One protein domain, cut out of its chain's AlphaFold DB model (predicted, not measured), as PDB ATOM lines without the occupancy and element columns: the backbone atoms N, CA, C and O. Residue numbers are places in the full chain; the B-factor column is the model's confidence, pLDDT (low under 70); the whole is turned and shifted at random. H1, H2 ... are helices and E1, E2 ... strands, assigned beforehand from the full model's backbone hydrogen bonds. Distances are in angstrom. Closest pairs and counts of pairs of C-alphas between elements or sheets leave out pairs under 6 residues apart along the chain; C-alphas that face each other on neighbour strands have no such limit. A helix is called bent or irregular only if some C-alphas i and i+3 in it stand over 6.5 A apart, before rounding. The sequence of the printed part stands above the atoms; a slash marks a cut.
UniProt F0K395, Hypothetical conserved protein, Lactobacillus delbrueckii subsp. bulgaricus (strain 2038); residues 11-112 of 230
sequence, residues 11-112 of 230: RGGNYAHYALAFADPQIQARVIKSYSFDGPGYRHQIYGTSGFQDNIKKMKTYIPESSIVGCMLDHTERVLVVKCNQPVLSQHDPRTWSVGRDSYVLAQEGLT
ATOM      1  N   ARG A  11     132.148 144.356  86.623       53.56
ATOM      2  CA  ARG A  11     131.002 145.273  86.569       53.56
ATOM      3  C   ARG A  11     130.680 145.928  87.921       53.56
ATOM      4  O   ARG A  11     130.349 147.106  87.958       53.56
ATOM      5  N   GLY A  12     130.820 145.203  89.034       55.91
ATOM      6  CA  GLY A  12     130.488 145.674  90.387       55.91
ATOM      7  C   GLY A  12     131.327 146.866  90.853       55.91
ATOM      8  O   GLY A  12     130.797 147.784  91.474       55.91
ATOM      9  N   GLY A  13     132.616 146.886  90.499       59.75
ATOM     10  CA  GLY A  13     133.525 147.985  90.834       59.75
ATOM     11  C   GLY A  13     133.167 149.302  90.138       59.75
ATOM     12  O   GLY A  13     133.180 150.356  90.769       59.75
ATOM     13  N   ASN A  14     132.763 149.236  88.864       80.81
ATOM     14  CA  ASN A  14     132.265 150.404  88.133       80.81
ATOM     15  C   ASN A  14     130.932 150.897  88.740       80.81
ATOM     16  O   ASN A  14     130.700 152.085  88.936       80.81
ATOM     17  N   TYR A  15     130.046 149.998  89.168       85.94
ATOM     18  CA  TYR A  15     128.821 150.451  89.835       85.94
ATOM     19  C   TYR A  15     129.077 151.181  91.161       85.94
ATOM     20  O   TYR A  15     128.286 152.048  91.514       85.94
ATOM     21  N   ALA A  16     130.177 150.906  91.870       91.31
ATOM     22  CA  ALA A  16     130.489 151.584  93.127       91.31
ATOM     23  C   ALA A  16     130.824 153.075  92.937       91.31
ATOM     24  O   ALA A  16     130.290 153.920  93.657       91.31
ATOM     25  N   HIS A  17     131.668 153.425  91.955       93.25
ATOM     26  CA  HIS A  17     131.942 154.842  91.666       93.25
ATOM     27  C   HIS A  17     130.716 155.549  91.102       93.25
ATOM     28  O   HIS A  17     130.444 156.673  91.514       93.25
ATOM     29  N   TYR A  18     129.956 154.883  90.227       93.44
ATOM     30  CA  TYR A  18     128.697 155.420  89.716       93.44
ATOM     31  C   TYR A  18     127.710 155.696  90.860       93.44
ATOM     32  O   TYR A  18     127.231 156.814  91.011       93.44
ATOM     33  N   ALA A  19     127.459 154.715  91.729       94.94
ATOM     34  CA  ALA A  19     126.563 154.879  92.869       94.94
ATOM     35  C   ALA A  19     127.020 156.015  93.792       94.94
ATOM     36  O   ALA A  19     126.191 156.808  94.219       94.94
ATOM     37  N   LEU A  20     128.325 156.145  94.058       96.06
ATOM     38  CA  LEU A  20     128.852 157.273  94.825       96.06
ATOM     39  C   LEU A  20     128.591 158.616  94.128       96.06
ATOM     40  O   LEU A  20     128.182 159.560  94.791       96.06
ATOM     41  N   ALA A  21     128.813 158.704  92.816       96.12
ATOM     42  CA  ALA A  21     128.632 159.941  92.060       96.12
ATOM     43  C   ALA A  21     127.175 160.433  92.046       96.12
ATOM     44  O   ALA A  21     126.943 161.639  92.030       96.12
ATOM     45  N   PHE A  22     126.202 159.517  92.069       96.88
ATOM     46  CA  PHE A  22     124.773 159.838  91.967       96.88
ATOM     47  C   PHE A  22     123.989 159.669  93.278       96.88
ATOM     48  O   PHE A  22     122.786 159.911  93.300       96.88
ATOM     49  N   ALA A  23     124.637 159.261  94.372       97.25
ATOM     50  CA  ALA A  23     124.002 159.198  95.686       97.25
ATOM     51  C   ALA A  23     123.734 160.599  96.253       97.25
ATOM     52  O   ALA A  23     124.429 161.556  95.911       97.25
ATOM     53  N   ASP A  24     122.793 160.703  97.193       97.44
ATOM     54  CA  ASP A  24     122.525 161.955  97.901       97.44
ATOM     55  C   ASP A  24     123.780 162.487  98.619       97.44
ATOM     56  O   ASP A  24     124.548 161.694  99.181       97.44
ATOM     57  N   PRO A  25     123.974 163.818  98.715       96.69
ATOM     58  CA  PRO A  25     125.158 164.413  99.342       96.69
ATOM     59  C   PRO A  25     125.445 163.905 100.764       96.69
ATOM     60  O   PRO A  25     126.602 163.737 101.150       96.69
ATOM     61  N   GLN A  26     124.401 163.590 101.538       97.00
ATOM     62  CA  GLN A  26     124.543 163.017 102.882       97.00
ATOM     63  C   GLN A  26     125.195 161.626 102.862       97.00
ATOM     64  O   GLN A  26     125.996 161.299 103.739       97.00
ATOM     65  N   ILE A  27     124.883 160.805 101.857       96.88
ATOM     66  CA  ILE A  27     125.505 159.494 101.657       96.88
ATOM     67  C   ILE A  27     126.933 159.687 101.157       96.88
ATOM     68  O   ILE A  27     127.858 159.094 101.714       96.88
ATOM     69  N   GLN A  28     127.132 160.562 100.167       97.50
ATOM     70  CA  GLN A  28     128.458 160.872  99.636       97.50
ATOM     71  C   GLN A  28     129.426 161.288 100.751       97.50
ATOM     72  O   GLN A  28     130.561 160.811 100.793       97.50
ATOM     73  N   ALA A  29     128.981 162.132 101.690       96.56
ATOM     74  CA  ALA A  29     129.775 162.596 102.828       96.56
ATOM     75  C   ALA A  29     130.232 161.463 103.765       96.56
ATOM     76  O   ALA A  29     131.311 161.549 104.348       96.56
ATOM     77  N   ARG A  30     129.451 160.383 103.880       97.25
ATOM     78  CA  ARG A  30     129.774 159.218 104.723       97.25
ATOM     79  C   ARG A  30     130.748 158.244 104.061       97.25
ATOM     80  O   ARG A  30     131.370 157.443 104.757       97.25
ATOM     81  N   VAL A  31     130.872 158.273 102.735       96.75
ATOM     82  CA  VAL A  31     131.760 157.365 102.000       96.75
ATOM     83  C   VAL A  31     133.208 157.838 102.110       96.75
ATOM     84  O   VAL A  31     133.562 158.934 101.675       96.75
ATOM     85  N   ILE A  32     134.066 156.973 102.656       96.56
ATOM     86  CA  ILE A  32     135.502 157.240 102.829       96.56
ATOM     87  C   ILE A  32     136.260 156.976 101.520       96.56
ATOM     88  O   ILE A  32     137.065 157.798 101.074       96.56
ATOM     89  N   LYS A  33     136.006 155.817 100.897       94.25
ATOM     90  CA  LYS A  33     136.605 155.386  99.630       94.25
ATOM     91  C   LYS A  33     135.640 154.521  98.827       94.25
ATOM     92  O   LYS A  33     134.839 153.792  99.402       94.25
ATOM     93  N   SER A  34     135.776 154.575  97.505       94.12
ATOM     94  CA  SER A  34     135.123 153.677  96.554       94.12
ATOM     95  C   SER A  34     136.173 153.027  95.662       94.12
ATOM     96  O   SER A  34     137.021 153.717  95.084       94.12
ATOM     97  N   TYR A  35     136.114 151.703  95.552       91.44
ATOM     98  CA  TYR A  35     137.088 150.905  94.818       91.44
ATOM     99  C   TYR A  35     136.452 150.237  93.603       91.44
ATOM    100  O   TYR A  35     135.400 149.614  93.726       91.44
ATOM    101  N   SER A  36     137.135 150.317  92.464       89.88
ATOM    102  CA  SER A  36     136.843 149.494  91.292       89.88
ATOM    103  C   SER A  36     137.997 148.544  91.017       89.88
ATOM    104  O   SER A  36     139.165 148.900  91.181       89.88
ATOM    105  N   PHE A  37     137.657 147.328  90.608       89.44
ATOM    106  CA  PHE A  37     138.609 146.295  90.234       89.44
ATOM    107  C   PHE A  37     138.329 145.908  88.794       89.44
ATOM    108  O   PHE A  37     137.303 145.298  88.504       89.44
ATOM    109  N   ASP A  38     139.237 146.310  87.911       85.75
ATOM    110  CA  ASP A  38     139.181 146.051  86.479       85.75
ATOM    111  C   ASP A  38     137.880 146.531  85.812       85.75
ATOM    112  O   ASP A  38     137.395 145.940  84.850       85.75
ATOM    113  N   GLY A  39     137.284 147.595  86.360       85.44
ATOM    114  CA  GLY A  39     136.100 148.227  85.790       85.44
ATOM    115  C   GLY A  39     136.460 149.051  84.555       85.44
ATOM    116  O   GLY A  39     137.534 149.644  84.533       85.44
ATOM    117  N   PRO A  40     135.577 149.126  83.545       82.56
ATOM    118  CA  PRO A  40     135.928 149.644  82.227       82.56
ATOM    119  C   PRO A  40     136.147 151.153  82.135       82.56
ATOM    120  O   PRO A  40     136.568 151.605  81.077       82.56
ATOM    121  N   GLY A  41     135.837 151.918  83.184       82.56
ATOM    122  CA  GLY A  41     135.870 153.380  83.178       82.56
ATOM    123  C   GLY A  41     134.529 153.995  82.777       82.56
ATOM    124  O   GLY A  41     133.484 153.330  82.792       82.56
ATOM    125  N   TYR A  42     134.555 155.280  82.424       82.56
ATOM    126  CA  TYR A  42     133.369 156.093  82.151       82.56
ATOM    127  C   TYR A  42     133.521 156.952  80.903       82.56
ATOM    128  O   TYR A  42     134.617 157.266  80.464       82.56
ATOM    129  N   ARG A  43     132.387 157.379  80.347       78.56
ATOM    130  CA  ARG A  43     132.336 158.436  79.328       78.56
ATOM    131  C   ARG A  43     132.248 159.806  79.994       78.56
ATOM    132  O   ARG A  43     131.764 159.901  81.123       78.56
ATOM    133  N   HIS A  44     132.583 160.856  79.244       78.56
ATOM    134  CA  HIS A  44     132.510 162.249  79.708       78.56
ATOM    135  C   HIS A  44     131.159 162.627  80.312       78.56
ATOM    136  O   HIS A  44     131.102 163.285  81.341       78.56
ATOM    137  N   GLN A  45     130.063 162.126  79.743       82.19
ATOM    138  CA  GLN A  45     128.708 162.346  80.263       82.19
ATOM    139  C   GLN A  45     128.521 161.896  81.721       82.19
ATOM    140  O   GLN A  45     127.627 162.389  82.396       82.19
ATOM    141  N   ILE A  46     129.337 160.949  82.192       88.00
ATOM    142  CA  ILE A  46     129.306 160.453  83.566       88.00
ATOM    143  C   ILE A  46     130.385 161.135  84.401       88.00
ATOM    144  O   ILE A  46     130.057 161.748  85.417       88.00
ATOM    145  N   TYR A  47     131.657 161.066  83.988       87.69
ATOM    146  CA  TYR A  47     132.723 161.635  84.816       87.69
ATOM    147  C   TYR A  47     132.700 163.163  84.855       87.69
ATOM    148  O   TYR A  47     133.202 163.734  85.811       87.69
ATOM    149  N   GLY A  48     132.103 163.839  83.872       86.00
ATOM    150  CA  GLY A  48     131.937 165.295  83.847       86.00
ATOM    151  C   GLY A  48     130.833 165.822  84.772       86.00
ATOM    152  O   GLY A  48     130.692 167.031  84.920       86.00
ATOM    153  N   THR A  49     130.047 164.946  85.405       94.25
ATOM    154  CA  THR A  49     129.023 165.364  86.376       94.25
ATOM    155  C   THR A  49     129.657 165.890  87.665       94.25
ATOM    156  O   THR A  49     130.704 165.404  88.100       94.25
ATOM    157  N   SER A  50     129.000 166.853  88.318       95.75
ATOM    158  CA  SER A  50     129.478 167.427  89.586       95.75
ATOM    159  C   SER A  50     129.650 166.360  90.665       95.75
ATOM    160  O   SER A  50     130.714 166.262  91.262       95.75
ATOM    161  N   GLY A  51     128.663 165.476  90.836       96.06
ATOM    162  CA  GLY A  51     128.728 164.404  91.829       96.06
ATOM    163  C   GLY A  51     129.913 163.452  91.628       96.06
ATOM    164  O   GLY A  51     130.517 163.003  92.605       96.06
ATOM    165  N   PHE A  52     130.315 163.189  90.380       94.81
ATOM    166  CA  PHE A  52     131.528 162.422  90.099       94.81
ATOM    167  C   PHE A  52     132.794 163.215  90.456       94.81
ATOM    168  O   PHE A  52     133.653 162.704  91.179       94.81
ATOM    169  N   GLN A  53     132.898 164.466  89.996       94.19
ATOM    170  CA  GLN A  53     134.060 165.334  90.228       94.19
ATOM    171  C   GLN A  53     134.288 165.631  91.716       94.19
ATOM    172  O   GLN A  53     135.407 165.489  92.212       94.19
ATOM    173  N   ASP A  54     133.226 165.931  92.462       95.69
ATOM    174  CA  ASP A  54     133.280 166.225  93.898       95.69
ATOM    175  C   ASP A  54     133.782 165.024  94.713       95.69
ATOM    176  O   ASP A  54     134.436 165.168  95.752       95.69
ATOM    177  N   ASN A  55     133.526 163.808  94.222       95.88
ATOM    178  CA  ASN A  55     133.893 162.568  94.896       95.88
ATOM    179  C   ASN A  55     135.132 161.880  94.312       95.88
ATOM    180  O   ASN A  55     135.576 160.878  94.877       95.88
ATOM    181  N   ILE A  56     135.761 162.417  93.262       92.00
ATOM    182  CA  ILE A  56     136.865 161.764  92.537       92.00
ATOM    183  C   ILE A  56     138.039 161.372  93.446       92.00
ATOM    184  O   ILE A  56     138.640 160.309  93.296       92.00
ATOM    185  N   LYS A  57     138.327 162.173  94.482       91.75
ATOM    186  CA  LYS A  57     139.396 161.905  95.466       91.75
ATOM    187  C   LYS A  57     139.104 160.694  96.364       91.75
ATOM    188  O   LYS A  57     140.018 160.138  96.987       91.75
ATOM    189  N   LYS A  58     137.842 160.271  96.460       94.31
ATOM    190  CA  LYS A  58     137.409 159.055  97.166       94.31
ATOM    191  C   LYS A  58     137.498 157.822  96.266       94.31
ATOM    192  O   LYS A  58     137.522 156.706  96.777       94.31
ATOM    193  N   MET A  59     137.584 158.009  94.954       92.69
ATOM    194  CA  MET A  59     137.569 156.939  93.966       92.69
ATOM    195  C   MET A  59     138.982 156.418  93.692       92.69
ATOM    196  O   MET A  59     139.946 157.178  93.578       92.69
ATOM    197  N   LYS A  60     139.112 155.094  93.622       89.12
ATOM    198  CA  LYS A  60     140.342 154.417  93.223       89.12
ATOM    199  C   LYS A  60     140.021 153.180  92.393       89.12
ATOM    200  O   LYS A  60     139.186 152.378  92.801       89.12
ATOM    201  N   THR A  61     140.725 152.996  91.289       89.50
ATOM    202  CA  THR A  61     140.593 151.820  90.426       89.50
ATOM    203  C   THR A  61     141.892 151.028  90.447       89.50
ATOM    204  O   THR A  61     142.980 151.598  90.471       89.50
ATOM    205  N   TYR A  62     141.791 149.707  90.470       88.50
ATOM    206  CA  TYR A  62     142.914 148.805  90.262       88.50
ATOM    207  C   TYR A  62     142.671 148.011  88.992       88.50
ATOM    208  O   TYR A  62     141.575 147.485  88.815       88.50
ATOM    209  N   ILE A  63     143.679 147.905  88.139       86.94
ATOM    210  CA  ILE A  63     143.619 147.104  86.914       86.94
ATOM    211  C   ILE A  63     144.861 146.209  86.841       86.94
ATOM    212  O   ILE A  63     145.930 146.639  87.277       86.94
ATOM    213  N   PRO A  64     144.773 144.979  86.319       87.75
ATOM    214  CA  PRO A  64     145.950 144.153  86.085       87.75
ATOM    215  C   PRO A  64     146.775 144.696  84.906       87.75
ATOM    216  O   PRO A  64     146.249 145.353  84.009       87.75
ATOM    217  N   GLU A  65     148.074 144.404  84.870       79.88
ATOM    218  CA  GLU A  65     148.995 144.904  83.832       79.88
ATOM    219  C   GLU A  65     148.637 144.490  82.395       79.88
ATOM    220  O   GLU A  65     149.016 145.173  81.443       79.88
ATOM    221  N   SER A  66     147.874 143.410  82.199       79.19
ATOM    222  CA  SER A  66     147.347 143.029  80.876       79.19
ATOM    223  C   SER A  66     145.846 143.298  80.727       79.19
ATOM    224  O   SER A  66     145.183 142.642  79.924       79.19
ATOM    225  N   SER A  67     145.293 144.240  81.500       81.06
ATOM    226  CA  SER A  67     143.870 144.577  81.455       81.06
ATOM    227  C   SER A  67     143.430 145.055  80.074       81.06
ATOM    228  O   SER A  67     143.980 146.008  79.523       81.06
ATOM    229  N   ILE A  68     142.380 144.421  79.552       76.81
ATOM    230  CA  ILE A  68     141.636 144.902  78.384       76.81
ATOM    231  C   ILE A  68     140.386 145.662  78.833       76.81
ATOM    232  O   ILE A  68     140.106 146.733  78.301       76.81
ATOM    233  N   VAL A  69     139.645 145.130  79.814       78.00
ATOM    234  CA  VAL A  69     138.379 145.726  80.275       78.00
ATOM    235  C   VAL A  69     138.631 147.080  80.919       78.00
ATOM    236  O   VAL A  69     138.082 148.062  80.436       78.00
ATOM    237  N   GLY A  70     139.528 147.171  81.903       79.12
ATOM    238  CA  GLY A  70     139.941 148.430  82.536       79.12
ATOM    239  C   GLY A  70     140.680 149.423  81.629       79.12
ATOM    240  O   GLY A  70     141.165 150.447  82.096       79.12
ATOM    241  N   CYS A  71     140.787 149.126  80.333       78.19
ATOM    242  CA  CYS A  71     141.326 150.017  79.311       78.19
ATOM    243  C   CYS A  71     140.267 150.455  78.280       78.19
ATOM    244  O   CYS A  71     140.621 151.085  77.285       78.19
ATOM    245  N   MET A  72     138.990 150.095  78.462       76.12
ATOM    246  CA  MET A  72     137.942 150.331  77.462       76.12
ATOM    247  C   MET A  72     137.469 151.783  77.378       76.12
ATOM    248  O   MET A  72     137.163 152.261  76.282       76.12
ATOM    249  N   LEU A  73     137.352 152.461  78.516       78.00
ATOM    250  CA  LEU A  73     136.860 153.831  78.637       78.00
ATOM    251  C   LEU A  73     137.812 154.655  79.512       78.00
ATOM    252  O   LEU A  73     138.952 154.278  79.798       78.00
ATOM    253  N   ASP A  74     137.334 155.828  79.898       78.12
ATOM    254  CA  ASP A  74     138.130 156.884  80.478       78.12
ATOM    255  C   ASP A  74     138.170 156.691  81.987       78.12
ATOM    256  O   ASP A  74     137.161 156.391  82.630       78.12
ATOM    257  N   HIS A  75     139.343 156.926  82.555       81.31
ATOM    258  CA  HIS A  75     139.546 156.956  83.989       81.31
ATOM    259  C   HIS A  75     140.145 158.309  84.346       81.31
ATOM    260  O   HIS A  75     141.324 158.566  84.093       81.31
ATOM    261  N   THR A  76     139.321 159.188  84.906       82.19
ATOM    262  CA  THR A  76     139.781 160.470  85.456       82.19
ATOM    263  C   THR A  76     140.195 160.319  86.917       82.19
ATOM    264  O   THR A  76     140.967 161.118  87.446       82.19
ATOM    265  N   GLU A  77     139.667 159.300  87.593       84.88
ATOM    266  CA  GLU A  77     140.036 158.937  88.948       84.88
ATOM    267  C   GLU A  77     141.400 158.247  89.016       84.88
ATOM    268  O   GLU A  77     142.014 157.855  88.022       84.88
ATOM    269  N   ARG A  78     141.895 158.066  90.241       83.12
ATOM    270  CA  ARG A  78     143.186 157.426  90.459       83.12
ATOM    271  C   ARG A  78     143.132 155.941  90.102       83.12
ATOM    272  O   ARG A  78     142.479 155.167  90.800       83.12
ATOM    273  N   VAL A  79     143.928 155.529  89.122       84.38
ATOM    274  CA  VAL A  79     144.090 154.120  88.729       84.38
ATOM    275  C   VAL A  79     145.449 153.597  89.163       84.38
ATOM    276  O   VAL A  79     146.414 154.349  89.146       84.38
ATOM    277  N   LEU A  80     145.524 152.337  89.591       84.75
ATOM    278  CA  LEU A  80     146.759 151.633  89.923       84.75
ATOM    279  C   LEU A  80     146.876 150.354  89.101       84.75
ATOM    280  O   LEU A  80     145.985 149.506  89.143       84.75
ATOM    281  N   VAL A  81     148.004 150.199  88.407       86.00
ATOM    282  CA  VAL A  81     148.296 148.974  87.658       86.00
ATOM    283  C   VAL A  81     148.957 147.949  88.573       86.00
ATOM    284  O   VAL A  81     149.970 148.236  89.219       86.00
ATOM    285  N   VAL A  82     148.365 146.763  88.639       85.88
ATOM    286  CA  VAL A  82     148.748 145.659  89.519       85.88
ATOM    287  C   VAL A  82     149.445 144.569  88.710       85.88
ATOM    288  O   VAL A  82     148.979 144.187  87.636       85.88
ATOM    289  N   LYS A  83     150.551 144.044  89.240       83.75
ATOM    290  CA  LYS A  83     151.261 142.914  88.638       83.75
ATOM    291  C   LYS A  83     150.381 141.660  88.667       83.75
ATOM    292  O   LYS A  83     149.773 141.345  89.693       83.75
ATOM    293  N   CYS A  84     150.312 140.928  87.559       83.31
ATOM    294  CA  CYS A  84     149.552 139.687  87.476       83.31
ATOM    295  C   CYS A  84     150.188 138.712  86.479       83.31
ATOM    296  O   CYS A  84     150.037 138.834  85.269       83.31
ATOM    297  N   ASN A  85     150.814 137.658  87.009       75.06
ATOM    298  CA  ASN A  85     151.476 136.624  86.204       75.06
ATOM    299  C   ASN A  85     150.503 135.567  85.635       75.06
ATOM    300  O   ASN A  85     150.936 134.495  85.214       75.06
ATOM    301  N   GLN A  86     149.189 135.805  85.687       73.19
ATOM    302  CA  GLN A  86     148.205 134.861  85.159       73.19
ATOM    303  C   GLN A  86     147.957 135.076  83.662       73.19
ATOM    304  O   GLN A  86     148.081 136.200  83.172       73.19
ATOM    305  N   PRO A  87     147.526 134.036  82.923       65.94
ATOM    306  CA  PRO A  87     147.038 134.207  81.557       65.94
ATOM    307  C   PRO A  87     145.925 135.262  81.493       65.94
ATOM    308  O   PRO A  87     145.093 135.315  82.397       65.94
ATOM    309  N   VAL A  88     145.870 136.053  80.414       60.78
ATOM    310  CA  VAL A  88     144.947 137.199  80.222       60.78
ATOM    311  C   VAL A  88     143.501 136.891  80.637       60.78
ATOM    312  O   VAL A  88     142.873 137.678  81.336       60.78
ATOM    313  N   LEU A  89     142.991 135.706  80.289       60.50
ATOM    314  CA  LEU A  89     141.616 135.287  80.596       60.50
ATOM    315  C   LEU A  89     141.327 135.104  82.094       60.50
ATOM    316  O   LEU A  89     140.171 135.137  82.508       60.50
ATOM    317  N   SER A  90     142.365 134.880  82.893       62.88
ATOM    318  CA  SER A  90     142.282 134.717  84.342       62.88
ATOM    319  C   SER A  90     142.562 136.022  85.091       62.88
ATOM    320  O   SER A  90     142.275 136.093  86.280       62.88
ATOM    321  N   GLN A  91     143.077 137.062  84.420       63.12
ATOM    322  CA  GLN A  91     143.431 138.333  85.065       63.12
ATOM    323  C   GLN A  91     142.208 139.159  85.497       63.12
ATOM    324  O   GLN A  91     142.360 140.083  86.283       63.12
ATOM    325  N   HIS A  92     140.990 138.820  85.060       68.75
ATOM    326  CA  HIS A  92     139.762 139.481  85.527       68.75
ATOM    327  C   HIS A  92     139.395 139.177  86.983       68.75
ATOM    328  O   HIS A  92     138.505 139.824  87.530       68.75
ATOM    329  N   ASP A  93     140.019 138.176  87.606       76.25
ATOM    330  CA  ASP A  93     139.781 137.831  89.003       76.25
ATOM    331  C   ASP A  93     140.823 138.520  89.902       76.25
ATOM    332  O   ASP A  93     141.984 138.105  89.913       76.25
ATOM    333  N   PRO A  94     140.447 139.533  90.710       80.81
ATOM    334  CA  PRO A  94     141.401 140.269  91.543       80.81
ATOM    335  C   PRO A  94     142.112 139.416  92.595       80.81
ATOM    336  O   PRO A  94     143.110 139.847  93.176       80.81
ATOM    337  N   ARG A  95     141.614 138.200  92.856       81.31
ATOM    338  CA  ARG A  95     142.241 137.228  93.762       81.31
ATOM    339  C   ARG A  95     143.492 136.596  93.165       81.31
ATOM    340  O   ARG A  95     144.284 136.017  93.898       81.31
ATOM    341  N   THR A  96     143.667 136.679  91.849       81.50
ATOM    342  CA  THR A  96     144.837 136.126  91.165       81.50
ATOM    343  C   THR A  96     145.938 137.159  90.944       81.50
ATOM    344  O   THR A  96     146.954 136.864  90.311       81.50
ATOM    345  N   TRP A  97     145.728 138.390  91.403       89.38
ATOM    346  CA  TRP A  97     146.697 139.468  91.280       89.38
ATOM    347  C   TRP A  97     147.779 139.340  92.346       89.38
ATOM    348  O   TRP A  97     147.545 138.813  93.434       89.38
ATOM    349  N   SER A  98     148.981 139.818  92.040       86.62
ATOM    350  CA  SER A  98     150.095 139.744  92.976       86.62
ATOM    351  C   SER A  98     149.824 140.616  94.201       86.62
ATOM    352  O   SER A  98     149.597 141.820  94.085       86.62
ATOM    353  N   VAL A  99     149.882 140.009  95.385       88.81
ATOM    354  CA  VAL A  99     149.719 140.680  96.679       88.81
ATOM    355  C   VAL A  99     151.041 140.694  97.440       88.81
ATOM    356  O   VAL A  99     151.811 139.737  97.399       88.81
ATOM    357  N   GLY A 100     151.326 141.818  98.090       80.00
ATOM    358  CA  GLY A 100     152.338 141.953  99.126       80.00
ATOM    359  C   GLY A 100     151.733 141.656 100.499       80.00
ATOM    360  O   GLY A 100     150.758 140.918 100.617       80.00
ATOM    361  N   ARG A 101     152.299 142.254 101.552       80.06
ATOM    362  CA  ARG A 101     151.843 142.020 102.932       80.06
ATOM    363  C   ARG A 101     150.431 142.559 103.188       80.06
ATOM    364  O   ARG A 101     149.605 141.855 103.751       80.06
ATOM    365  N   ASP A 102     150.176 143.803 102.800       80.62
ATOM    366  CA  ASP A 102     148.948 144.554 103.101       80.62
ATOM    367  C   ASP A 102     148.379 145.291 101.874       80.62
ATOM    368  O   ASP A 102     147.474 146.119 101.982       80.62
ATOM    369  N   SER A 103     148.929 145.021 100.692       79.81
ATOM    370  CA  SER A 103     148.665 145.784  99.475       79.81
ATOM    371  C   SER A 103     148.911 144.951  98.220       79.81
ATOM    372  O   SER A 103     149.576 143.919  98.261       79.81
ATOM    373  N   TYR A 104     148.376 145.395  97.083       84.06
ATOM    374  CA  TYR A 104     148.717 144.817  95.783       84.06
ATOM    375  C   TYR A 104     150.137 145.209  95.364       84.06
ATOM    376  O   TYR A 104     150.549 146.357  95.535       84.06
ATOM    377  N   VAL A 105     150.862 144.267  94.760       84.50
ATOM    378  CA  VAL A 105     152.153 144.543  94.126       84.50
ATOM    379  C   VAL A 105     151.894 145.311  92.839       84.50
ATOM    380  O   VAL A 105     151.246 144.813  91.920       84.50
ATOM    381  N   LEU A 106     152.402 146.535  92.767       83.75
ATOM    382  CA  LEU A 106     152.235 147.379  91.591       83.75
ATOM    383  C   LEU A 106     153.150 146.926  90.450       83.75
ATOM    384  O   LEU A 106     154.315 146.587  90.672       83.75
ATOM    385  N   ALA A 107     152.627 146.951  89.225       81.50
ATOM    386  CA  ALA A 107     153.433 146.753  88.028       81.50
ATOM    387  C   ALA A 107     154.296 148.004  87.813       81.50
ATOM    388  O   ALA A 107     153.766 149.105  87.630       81.50
ATOM    389  N   GLN A 108     155.621 147.846  87.889       71.12
ATOM    390  CA  GLN A 108     156.564 148.964  87.769       71.12
ATOM    391  C   GLN A 108     156.545 149.582  86.369       71.12
ATOM    392  O   GLN A 108     156.633 150.797  86.249       71.12
ATOM    393  N   GLU A 109     156.373 148.749  85.341       68.81
ATOM    394  CA  GLU A 109     156.301 149.163  83.934       68.81
ATOM    395  C   GLU A 109     154.886 149.598  83.506       68.81
ATOM    396  O   GLU A 109     154.669 149.990  82.361       68.81
ATOM    397  N   GLY A 110     153.907 149.539  84.418       76.25
ATOM    398  CA  GLY A 110     152.513 149.848  84.119       76.25
ATOM    399  C   GLY A 110     151.842 148.769  83.267       76.25
ATOM    400  O   GLY A 110     151.948 147.580  83.560       76.25
ATOM    401  N   LEU A 111     151.074 149.188  82.258       76.69
ATOM    402  CA  LEU A 111     150.387 148.273  81.347       76.69
ATOM    403  C   LEU A 111     151.371 147.628  80.370       76.69
ATOM    404  O   LEU A 111     152.219 148.301  79.780       76.69
ATOM    405  N   THR A 112     151.172 146.341  80.106       73.69
ATOM    406  CA  THR A 112     151.863 145.617  79.036       73.69
ATOM    407  C   THR A 112     151.661 146.300  77.682       73.69
ATOM    408  O   THR A 112     150.630 146.928  77.421       73.69
TER     409      THR A 112
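Overview. This is residues 11 to 112 of the 230 residues of the protein "Hypothetical conserved protein" of Lactobacillus delbrueckii subsp. bulgaricus (strain 2038) (UniProt F0K395). A small wall of three parallel strands has H1 over one face, running along edge strand E1, while H2, H3 and H4 gather near the end where the strands begin. At the other end of the strands, residues 83 to 112 loop about with no named element. The printed part has 102 residues, with four named helices and three named strands in the order H1 H2 E1 H3 H4 E2 E3; the sheet runs E1 E2 E3, parallel throughout. The class is mixed, helices and strands, with under half of the residues, 46, in named elements. The whole is compact, with a radius of gyration of the C-alphas of 13.9 A and spans of 40 by 29 by 21 A.

Along the chain. H1, residues 11 to 22, is 16.7 A long and begins at C-alpha 11, (131.002, 145.273, 86.569). H2 is residues 25 to 30 and E1 residues 34 to 37, 10.3 A. H3 is residues 44 to 47. H4, residues 50 to 58, 13.8 A, is irregular: C-alphas 54 and 57 are 7.7 A apart. E2, residues 59 to 64, is 17.2 A long. E3, residues 78 to 82, 13.0 A, ends at C-alpha 82, (148.748, 145.659, 89.519).

Arrangement. E1 and E2 are parallel at 13 degrees, with N 36 and O 60 2.9 A apart, within hydrogen-bond range. E2 and E3 are parallel at 24 degrees, with N 61 and O 78 at 2.8 A. H1 is on the sheet over E1, at a height over the sheet of 6.3 A, in two layers, a helix on one face of a sheet; its closest C-alphas to E1 are Gly 13 and Ser 36, 3.7 A. E1, H3 H4 and E2 form a strand-helix-strand unit, two parallel neighbour strands with helices between, with a right-handed crossover. H4 only grazes the sheet, with residues 52 to 58. With residues 17 to 22 alone, H1 touches H4 at a steep tilt of 59 degrees, opposite ways, closest at the C-alphas of Ala 21 and Phe 52, 4.3 A. H1 and H2 only just touch, with 3 pairs of C-alphas within 8 A, and only at the corner, closest at the C-alphas of Leu 20 and Gln 28, 6.0 A. H3 is close to H1 but not clearly touching: the closest C-alphas, Tyr 18 and Ile 46, are 8.0 A apart. H2 and H3 are apart. O i to N i+4 pairs are within range in 7 of 8 for H1, 1 of 2 for H2 and 2 of 5 for H4, which has 4 of 6 O i to N i+3 pairs; H3 is too short for an i+4 pair.

Size, cuts and confidence. The farthest C-alphas, Gln 26 and Pro 87, are 42.3 A apart. The printed part has no cut. The link E2 to E3, residues 65 to 77, is long. Mean pLDDT of the printed part is 84.2; residues 11 to 13, 87 to 92 and 109 are under 70.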